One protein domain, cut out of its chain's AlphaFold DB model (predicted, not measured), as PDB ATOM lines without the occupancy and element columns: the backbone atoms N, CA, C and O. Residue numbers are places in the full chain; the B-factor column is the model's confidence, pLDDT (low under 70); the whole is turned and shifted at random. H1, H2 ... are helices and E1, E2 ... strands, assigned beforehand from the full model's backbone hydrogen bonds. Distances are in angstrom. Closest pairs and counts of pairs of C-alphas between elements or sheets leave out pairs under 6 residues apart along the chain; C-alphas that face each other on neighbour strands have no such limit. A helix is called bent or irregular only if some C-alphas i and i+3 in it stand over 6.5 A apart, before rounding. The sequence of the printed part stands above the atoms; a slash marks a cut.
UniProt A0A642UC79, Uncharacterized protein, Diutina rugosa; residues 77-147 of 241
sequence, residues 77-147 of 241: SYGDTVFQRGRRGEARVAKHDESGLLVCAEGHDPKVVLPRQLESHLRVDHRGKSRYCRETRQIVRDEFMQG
ATOM      1  N   SER A  77      45.403 -10.782  42.206       35.69
ATOM      2  CA  SER A  77      45.220  -9.924  43.374       35.69
ATOM      3  C   SER A  77      44.877  -8.518  42.892       35.69
ATOM      4  O   SER A  77      45.603  -7.904  42.115       35.69
ATOM      5  N   TYR A  78      43.728  -8.024  43.337       38.19
ATOM      6  CA  TYR A  78      43.366  -6.612  43.275       38.19
ATOM      7  C   TYR A  78      43.080  -6.218  44.728       38.19
ATOM      8  O   TYR A  78      42.013  -6.532  45.254       38.19
ATOM      9  N   GLY A  79      44.073  -5.635  45.406       49.19
ATOM     10  CA  GLY A  79      44.043  -5.434  46.865       49.19
ATOM     11  C   GLY A  79      44.118  -6.744  47.669       49.19
ATOM     12  O   GLY A  79      44.581  -7.761  47.155       49.19
ATOM     13  N   ASP A  80      43.633  -6.722  48.917       33.09
ATOM     14  CA  ASP A  80      43.652  -7.865  49.857       33.09
ATOM     15  C   ASP A  80      42.672  -9.001  49.499       33.09
ATOM     16  O   ASP A  80      42.614 -10.039  50.161       33.09
ATOM     17  N   THR A  81      41.888  -8.843  48.435       39.78
ATOM     18  CA  THR A  81      40.965  -9.874  47.956       39.78
ATOM     19  C   THR A  81      41.673 -10.875  47.044       39.78
ATOM     20  O   THR A  81      41.955 -10.600  45.877       39.78
ATOM     21  N   VAL A  82      41.933 -12.074  47.577       40.41
ATOM     22  CA  VAL A  82      42.413 -13.238  46.818       40.41
ATOM     23  C   VAL A  82      41.236 -13.866  46.073       40.41
ATOM     24  O   VAL A  82      40.364 -14.490  46.677       40.41
ATOM     25  N   PHE A  83      41.208 -13.735  44.748       49.31
ATOM     26  CA  PHE A  83      40.194 -14.392  43.929       49.31
ATOM     27  C   PHE A  83      40.608 -15.827  43.595       49.31
ATOM     28  O   PHE A  83      41.572 -16.053  42.863       49.31
ATOM     29  N   GLN A  84      39.853 -16.807  44.094       45.22
ATOM     30  CA  GLN A  84      39.976 -18.187  43.632       45.22
ATOM     31  C   GLN A  84      39.359 -18.297  42.233       45.22
ATOM     32  O   GLN A  84      38.240 -17.838  41.993       45.22
ATOM     33  N   ARG A  85      40.098 -18.884  41.287       46.44
ATOM     34  CA  ARG A  85      39.517 -19.314  40.012       46.44
ATOM     35  C   ARG A  85      38.506 -20.419  40.344       46.44
ATOM     36  O   ARG A  85      38.860 -21.338  41.081       46.44
ATOM     37  N   GLY A  86      37.274 -20.302  39.838       54.28
ATOM     38  CA  GLY A  86      36.285 -21.383  39.916       54.28
ATOM     39  C   GLY A  86      36.866 -22.680  39.352       54.28
ATOM     40  O   GLY A  86      37.861 -22.650  38.612       54.28
ATOM     41  N   ARG A  87      36.294 -23.830  39.723       56.56
ATOM     42  CA  ARG A  87      36.746 -25.118  39.174       56.56
ATOM     43  C   ARG A  87      36.682 -25.058  37.642       56.56
ATOM     44  O   ARG A  87      35.892 -24.301  37.080       56.56
ATOM     45  N   ARG A  88      37.519 -25.837  36.942       57.88
ATOM     46  CA  ARG A  88      37.450 -25.947  35.469       57.88
ATOM     47  C   ARG A  88      35.988 -26.139  35.036       57.88
ATOM     48  O   ARG A  88      35.383 -27.136  35.411       57.88
ATOM     49  N   GLY A  89      35.467 -25.197  34.249       58.69
ATOM     50  CA  GLY A  89      34.092 -25.215  33.738       58.69
ATOM     51  C   GLY A  89      33.105 -24.291  34.461       58.69
ATOM     52  O   GLY A  89      32.019 -24.075  33.938       58.69
ATOM     53  N   GLU A  90      33.457 -23.699  35.603       62.94
ATOM     54  CA  GLU A  90      32.595 -22.730  36.290       62.94
ATOM     55  C   GLU A  90      32.859 -21.319  35.751       62.94
ATOM     56  O   GLU A  90      33.946 -20.764  35.932       62.94
ATOM     57  N   ALA A  91      31.865 -20.734  35.077       67.56
ATOM     58  CA  ALA A  91      31.927 -19.335  34.677       67.56
ATOM     59  C   ALA A  91      31.953 -18.449  35.929       67.56
ATOM     60  O   ALA A  91      31.176 -18.650  36.861       67.56
ATOM     61  N   ARG A  92      32.816 -17.429  35.948       88.06
ATOM     62  CA  ARG A  92      32.880 -16.439  37.033       88.06
ATOM     63  C   ARG A  92      31.728 -15.442  36.928       88.06
ATOM     64  O   ARG A  92      31.927 -14.262  36.640       88.06
ATOM     65  N   VAL A  93      30.518 -15.940  37.147       91.19
ATOM     66  CA  VAL A  93      29.282 -15.168  37.242       91.19
ATOM     67  C   VAL A  93      28.750 -15.307  38.660       91.19
ATOM     68  O   VAL A  93      28.691 -16.408  39.193       91.19
ATOM     69  N   ALA A  94      28.387 -14.192  39.288       93.31
ATOM     70  CA  ALA A  94      27.786 -14.203  40.616       93.31
ATOM     71  C   ALA A  94      26.581 -13.270  40.674       93.31
ATOM     72  O   ALA A  94      26.600 -12.167  40.116       93.31
ATOM     73  N   LYS A  95      25.546 -13.713  41.385       94.06
ATOM     74  CA  LYS A  95      24.397 -12.893  41.752       94.06
ATOM     75  C   LYS A  95      24.696 -12.176  43.063       94.06
ATOM     76  O   LYS A  95      25.189 -12.777  44.007       94.06
ATOM     77  N   HIS A  96      24.406 -10.887  43.107       95.44
ATOM     78  CA  HIS A  96      24.435 -10.105  44.328       95.44
ATOM     79  C   HIS A  96      23.159 -10.382  45.127       95.44
ATOM     80  O   HIS A  96      22.061 -10.147  44.616       95.44
ATOM     81  N   ASP A  97      23.298 -10.868  46.358       94.44
ATOM     82  CA  ASP A  97      22.172 -11.371  47.157       94.44
ATOM     83  C   ASP A  97      21.115 -10.301  47.448       94.44
ATOM     84  O   ASP A  97      19.919 -10.564  47.353       94.44
ATOM     85  N   GLU A  98      21.550  -9.077  47.746       95.00
ATOM     86  CA  GLU A  98      20.654  -7.972  48.097       95.00
ATOM     87  C   GLU A  98      19.868  -7.457  46.886       95.00
ATOM     88  O   GLU A  98      18.644  -7.355  46.914       95.00
ATOM     89  N   SER A  99      20.575  -7.091  45.814       95.50
ATOM     90  CA  SER A  99      19.967  -6.387  44.680       95.50
ATOM     91  C   SER A  99      19.520  -7.314  43.557       95.50
ATOM     92  O   SER A  99      18.820  -6.869  42.655       95.50
ATOM     93  N   GLY A 100      19.954  -8.577  43.568       95.00
ATOM     94  CA  GLY A 100      19.749  -9.538  42.488       95.00
ATOM     95  C   GLY A 100      20.549  -9.244  41.216       95.00
ATOM     96  O   GLY A 100      20.322  -9.903  40.200       95.00
ATOM     97  N   LEU A 101      21.448  -8.252  41.236       95.62
ATOM     98  CA  LEU A 101      22.300  -7.918  40.096       95.62
ATOM     99  C   LEU A 101      23.279  -9.050  39.798       95.62
ATOM    100  O   LEU A 101      23.834  -9.652  40.708       95.62
ATOM    101  N   LEU A 102      23.540  -9.288  38.520       95.38
ATOM    102  CA  LEU A 102      24.494 -10.296  38.079       95.38
ATOM    103  C   LEU A 102      25.784  -9.632  37.610       95.38
ATOM    104  O   LEU A 102      25.759  -8.723  36.772       95.38
ATOM    105  N   VAL A 103      26.905 -10.099  38.147       95.75
ATOM    106  CA  VAL A 103      28.249  -9.654  37.779       95.75
ATOM    107  C   VAL A 103      28.944 -10.759  37.005       95.75
ATOM    108  O   VAL A 103      29.092 -11.868  37.511       95.75
ATOM    109  N   CYS A 104      29.412 -10.439  35.800       94.31
ATOM    110  CA  CYS A 104      30.292 -11.305  35.025       94.31
ATOM    111  C   CYS A 104      31.745 -10.837  35.184       94.31
ATOM    112  O   CYS A 104      32.048  -9.665  34.946       94.31
ATOM    113  N   ALA A 105      32.634 -11.756  35.548       92.69
ATOM    114  CA  ALA A 105      34.084 -11.577  35.640       92.69
ATOM    115  C   ALA A 105      34.836 -12.692  34.881       92.69
ATOM    116  O   ALA A 105      35.971 -13.046  35.214       92.69
ATOM    117  N   GLU A 106      34.181 -13.295  33.884       89.38
ATOM    118  CA  GLU A 106      34.709 -14.425  33.124       89.38
ATOM    119  C   GLU A 106      35.566 -13.938  31.946       89.38
ATOM    120  O   GLU A 106      35.060 -13.537  30.901       89.38
ATOM    121  N   GLY A 107      36.891 -13.963  32.111       84.69
ATOM    122  CA  GLY A 107      37.840 -13.617  31.044       84.69
ATOM    123  C   GLY A 107      37.933 -12.123  30.700       84.69
ATOM    124  O   GLY A 107      38.524 -11.776  29.683       84.69
ATOM    125  N   HIS A 108      37.364 -11.241  31.525       88.69
ATOM    126  CA  HIS A 108      37.440  -9.782  31.394       88.69
ATOM    127  C   HIS A 108      37.201  -9.099  32.750       88.69
ATOM    128  O   HIS A 108      36.786  -9.751  33.711       88.69
ATOM    129  N   ASP A 109      37.375  -7.773  32.815       89.75
ATOM    130  CA  ASP A 109      37.089  -6.992  34.024       89.75
ATOM    131  C   ASP A 109      35.640  -7.191  34.518       89.75
ATOM    132  O   ASP A 109      34.717  -7.264  33.691       89.75
ATOM    133  N   PRO A 110      35.417  -7.252  35.846       94.06
ATOM    134  CA  PRO A 110      34.095  -7.417  36.433       94.06
ATOM    135  C   PRO A 110      33.113  -6.349  35.966       94.06
ATOM    136  O   PRO A 110      33.362  -5.144  36.079       94.06
ATOM    137  N   LYS A 111      31.961  -6.785  35.464       95.31
ATOM    138  CA  LYS A 111      30.895  -5.883  35.035       95.31
ATOM    139  C   LYS A 111      29.523  -6.422  35.383       95.31
ATOM    140  O   LYS A 111      29.237  -7.605  35.213       95.31
ATOM    141  N   VAL A 112      28.658  -5.515  35.820       96.25
ATOM    142  CA  VAL A 112      27.233  -5.795  35.982       96.25
ATOM    143  C   VAL A 112      26.609  -5.874  34.599       96.25
ATOM    144  O   VAL A 112      26.774  -4.957  33.791       96.25
ATOM    145  N   VAL A 113      25.875  -6.944  34.327       95.25
ATOM    146  CA  VAL A 113      25.191  -7.130  33.045       95.25
ATOM    147  C   VAL A 113      23.696  -7.253  33.311       95.25
ATOM    148  O   VAL A 113      23.235  -8.106  34.062       95.25
ATOM    149  N   LEU A 114      22.912  -6.358  32.717       95.25
ATOM    150  CA  LEU A 114      21.456  -6.430  32.811       95.25
ATOM    151  C   LEU A 114      20.910  -7.456  31.806       95.25
ATOM    152  O   LEU A 114      21.511  -7.620  30.741       95.25
ATOM    153  N   PRO A 115      19.728  -8.060  32.042       93.56
ATOM    154  CA  PRO A 115      19.140  -9.034  31.117       93.56
ATOM    155  C   PRO A 115      19.049  -8.518  29.670       93.56
ATOM    156  O   PRO A 115      19.466  -9.184  28.726       93.56
ATOM    157  N   ARG A 116      18.634  -7.255  29.487       93.94
ATOM    158  CA  ARG A 116      18.564  -6.592  28.167       93.94
ATOM    159  C   ARG A 116      19.920  -6.405  27.467       93.94
ATOM    160  O   ARG A 116      19.959  -6.083  26.285       93.94
ATOM    161  N   GLN A 117      21.027  -6.523  28.199       93.94
ATOM    162  CA  GLN A 117      22.393  -6.345  27.698       93.94
ATOM    163  C   GLN A 117      23.085  -7.679  27.405       93.94
ATOM    164  O   GLN A 117      24.134  -7.664  26.758       93.94
ATOM    165  N   LEU A 118      22.509  -8.808  27.836       93.50
ATOM    166  CA  LEU A 118      23.142 -10.125  27.814       93.50
ATOM    167  C   LEU A 118      23.669 -10.511  26.429       93.50
ATOM    168  O   LEU A 118      24.854 -10.777  26.278       93.50
ATOM    169  N   GLU A 119      22.836 -10.472  25.390       93.62
ATOM    170  CA  GLU A 119      23.265 -10.891  24.046       93.62
ATOM    171  C   GLU A 119      24.369  -9.991  23.471       93.62
ATOM    172  O   GLU A 119      25.306 -10.460  22.817       93.62
ATOM    173  N   SER A 120      24.314  -8.688  23.760       93.69
ATOM    174  CA  SER A 120      25.387  -7.771  23.370       93.69
ATOM    175  C   SER A 120      26.678  -8.076  24.128       93.69
ATOM    176  O   SER A 120      27.745  -8.077  23.516       93.69
ATOM    177  N   HIS A 121      26.586  -8.335  25.430       93.25
ATOM    178  CA  HIS A 121      27.706  -8.719  26.281       93.25
ATOM    179  C   HIS A 121      28.356 -10.023  25.787       93.25
ATOM    180  O   HIS A 121      29.545 -10.041  25.470       93.25
ATOM    181  N   LEU A 122      27.564 -11.078  25.572       91.88
ATOM    182  CA  LEU A 122      28.038 -12.358  25.039       91.88
ATOM    183  C   LEU A 122      28.711 -12.207  23.671       91.88
ATOM    184  O   LEU A 122      29.593 -12.990  23.325       91.88
ATOM    185  N   ARG A 123      28.270 -11.266  22.833       90.38
ATOM    186  CA  ARG A 123      28.845 -11.031  21.498       90.38
ATOM    187  C   ARG A 123      30.144 -10.234  21.527       90.38
ATOM    188  O   ARG A 123      30.951 -10.423  20.623       90.38
ATOM    189  N   VAL A 124      30.310  -9.323  22.483       89.94
ATOM    190  CA  VAL A 124      31.480  -8.434  22.563       89.94
ATOM    191  C   VAL A 124      32.567  -9.062  23.421       89.94
ATOM    192  O   VAL A 124      33.693  -9.206  22.961       89.94
ATOM    193  N   ASP A 125      32.213  -9.475  24.632       88.56
ATOM    194  CA  ASP A 125      33.171  -9.882  25.658       88.56
ATOM    195  C   ASP A 125      33.469 -11.383  25.635       88.56
ATOM    196  O   ASP A 125      34.534 -11.816  26.052       88.56
ATOM    197  N   HIS A 126      32.548 -12.175  25.082       87.94
ATOM    198  CA  HIS A 126      32.723 -13.614  24.873       87.94
ATOM    199  C   HIS A 126      32.782 -13.958  23.379       87.94
ATOM    200  O   HIS A 126      32.269 -14.988  22.927       87.94
ATOM    201  N   ARG A 127      33.381 -13.065  22.577       83.44
ATOM    202  CA  ARG A 127      33.577 -13.278  21.142       83.44
ATOM    203  C   ARG A 127      34.740 -14.241  20.914       83.44
ATOM    204  O   ARG A 127      35.895 -13.855  21.027       83.44
ATOM    205  N   GLY A 128      34.455 -15.472  20.508       69.88
ATOM    206  CA  GLY A 128      35.503 -16.413  20.110       69.88
ATOM    207  C   GLY A 128      34.981 -17.558  19.252       69.88
ATOM    208  O   GLY A 128      33.797 -17.889  19.286       69.88
ATOM    209  N   LYS A 129      35.880 -18.127  18.436       51.03
ATOM    210  CA  LYS A 129      35.618 -19.267  17.537       51.03
ATOM    211  C   LYS A 129      35.890 -20.631  18.191       51.03
ATOM    212  O   LYS A 129      35.637 -21.651  17.559       51.03
ATOM    213  N   SER A 130      36.432 -20.676  19.412       58.03
ATOM    214  CA  SER A 130      36.739 -21.950  20.072       58.03
ATOM    215  C   SER A 130      35.476 -22.571  20.679       58.03
ATOM    216  O   SER A 130      34.566 -21.861  21.110       58.03
ATOM    217  N   ARG A 131      35.410 -23.909  20.732       50.56
ATOM    218  CA  ARG A 131      34.304 -24.644  21.381       50.56
ATOM    219  C   ARG A 131      34.116 -24.236  22.848       50.56
ATOM    220  O   ARG A 131      32.974 -24.125  23.289       50.56
ATOM    221  N   TYR A 132      35.206 -23.882  23.534       56.59
ATOM    222  CA  TYR A 132      35.192 -23.362  24.905       56.59
ATOM    223  C   TYR A 132      34.328 -22.092  25.040       56.59
ATOM    224  O   TYR A 132      33.697 -21.866  26.068       56.59
ATOM    225  N   CYS A 133      34.204 -21.291  23.973       68.69
ATOM    226  CA  CYS A 133      33.325 -20.124  23.959       68.69
ATOM    227  C   CYS A 133      31.836 -20.486  23.885       68.69
ATOM    228  O   CYS A 133      31.023 -19.697  24.348       68.69
ATOM    229  N   ARG A 134      31.431 -21.630  23.312       80.75
ATOM    230  CA  ARG A 134      30.001 -21.979  23.211       80.75
ATOM    231  C   ARG A 134      29.450 -22.457  24.549       80.75
ATOM    232  O   ARG A 134      28.413 -21.954  24.965       80.75
ATOM    233  N   GLU A 135      30.152 -23.375  25.206       83.00
ATOM    234  CA  GLU A 135      29.777 -23.889  26.531       83.00
ATOM    235  C   GLU A 135      29.782 -22.765  27.566       83.00
ATOM    236  O   GLU A 135      28.764 -22.528  28.206       83.00
ATOM    237  N   THR A 136      30.856 -21.970  27.624       83.00
ATOM    238  CA  THR A 136      30.931 -20.814  28.532       83.00
ATOM    239  C   THR A 136      29.797 -19.819  28.275       83.00
ATOM    240  O   THR A 136      29.158 -19.361  29.214       83.00
ATOM    241  N   ARG A 137      29.478 -19.503  27.009       88.00
ATOM    242  CA  ARG A 137      28.350 -18.608  26.685       88.00
ATOM    243  C   ARG A 137      27.006 -19.191  27.099       88.00
ATOM    244  O   ARG A 137      26.120 -18.415  27.437       88.00
ATOM    245  N   GLN A 138      26.842 -20.511  27.035       88.44
ATOM    246  CA  GLN A 138      25.618 -21.161  27.484       88.44
ATOM    247  C   GLN A 138      25.498 -21.100  29.007       88.44
ATOM    248  O   GLN A 138      24.474 -20.640  29.484       88.44
ATOM    249  N   ILE A 139      26.564 -21.420  29.743       86.88
ATOM    250  CA  ILE A 139      26.600 -21.316  31.209       86.88
ATOM    251  C   ILE A 139      26.315 -19.879  31.652       86.88
ATOM    252  O   ILE A 139      25.429 -19.648  32.466       86.88
ATOM    253  N   VAL A 140      27.000 -18.893  31.058       88.12
ATOM    254  CA  VAL A 140      26.719 -17.476  31.326       88.12
ATOM    255  C   VAL A 140      25.257 -17.169  31.000       88.12
ATOM    256  O   VAL A 140      24.574 -16.551  31.801       88.12
ATOM    257  N   ARG A 141      24.719 -17.618  29.863       91.81
ATOM    258  CA  ARG A 141      23.305 -17.381  29.551       91.81
ATOM    259  C   ARG A 141      22.376 -17.977  30.614       91.81
ATOM    260  O   ARG A 141      21.478 -17.269  31.055       91.81
ATOM    261  N   ASP A 142      22.601 -19.216  31.033       90.00
ATOM    262  CA  ASP A 142      21.750 -19.930  31.986       90.00
ATOM    263  C   ASP A 142      21.770 -19.274  33.376       90.00
ATOM    264  O   ASP A 142      20.712 -19.075  33.975       90.00
ATOM    265  N   GLU A 143      22.939 -18.831  33.846       88.38
ATOM    266  CA  GLU A 143      23.062 -18.021  35.067       88.38
ATOM    267  C   GLU A 143      22.308 -16.691  34.934       88.38
ATOM    268  O   GLU A 143      21.588 -16.257  35.836       88.38
ATOM    269  N   PHE A 144      22.412 -16.044  33.769       87.50
ATOM    270  CA  PHE A 144      21.789 -14.745  33.551       87.50
ATOM    271  C   PHE A 144      20.270 -14.778  33.383       87.50
ATOM    272  O   PHE A 144      19.602 -13.799  33.725       87.50
ATOM    273  N   MET A 145      19.708 -15.898  32.930       87.31
ATOM    274  CA  MET A 145      18.258 -16.098  32.848       87.31
ATOM    275  C   MET A 145      17.582 -16.140  34.227       87.31
ATOM    276  O   MET A 145      16.374 -15.931  34.320       87.31
ATOM    277  N   GLN A 146      18.344 -16.353  35.305       82.81
ATOM    278  CA  GLN A 146      17.835 -16.331  36.681       82.81
ATOM    279  C   GLN A 146      17.707 -14.904  37.252       82.81
ATOM    280  O   GLN A 146      17.108 -14.699  38.313       82.81
ATOM    281  N   GLY A 147      18.283 -13.902  36.578       82.00
ATOM    282  CA  GLY A 147      18.225 -12.499  36.979       82.00
ATOM    283  C   GLY A 147      17.033 -11.764  36.365       82.00
ATOM    284  O   GLY A 147      16.868 -11.733  35.150       82.00
TER     285      GLY A 147
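Overview. This is residues 77 to 147 of the 241 residues of an uncharacterized protein of Diutina rugosa (UniProt A0A642UC79). A small two-strand hairpin, E1 and E2, stands beside a hairpin of two helices, H1 and H2, and residues 139 to 144 of H2 pack on the strands. A long stretch with no named element, residues 77 to 92, leads into E1, and its residues 77 to 83 stick out. The printed part has 71 residues, with the named elements in the order E1, E2, H1, H2; the strands make one antiparallel sheet, order E1 - E2. The class is mostly helix, with under half of the residues in named elements. The whole is compact, with a radius of gyration of the C-alphas of 12.3 A and spans of 35 by 25 by 19 A.

Along the chain. Strand E1 is residues 93 to 95, beginning at C-alpha 93 (29.282, -15.168, 37.242). Strand E2 is residues 102 to 104. Helix H1, residues 115 to 124, is 15.0 A long and irregular: C-alphas 116 and 119 are 7.6 A apart. Helix H2, residues 131 to 144, is 20.1 A long and ends at C-alpha 144 (21.789, -14.745, 33.551).

Arrangement. E1 and E2 are antiparallel at 162 degrees, with N 94 and O 103 within hydrogen-bond range at 3.0 A. Residues 103 to 104 of E2 also pair with residues 111 to 112, antiparallel. H1 and H2 touch, their closest C-alphas, those of Leu 122 and Arg 137, 6.5 A apart. They run opposite ways at a shallow tilt of 14 degrees. The closest C-alphas of E1 and H2, those of Val 93 and Val 140, are 6.8 A apart. E1 and H1 are apart. Every O i to N i+4 pair is within hydrogen-bond range in H2, and 4 of 6 in H1.

Size, cuts and confidence. The two C-alphas farthest apart, those of Glu 98 and Lys 129, are 35.9 A apart. The printed part has no cut, and its three links between named elements are short. The model's pLDDT is under 70 in residues 77 to 91 and 128 to 133.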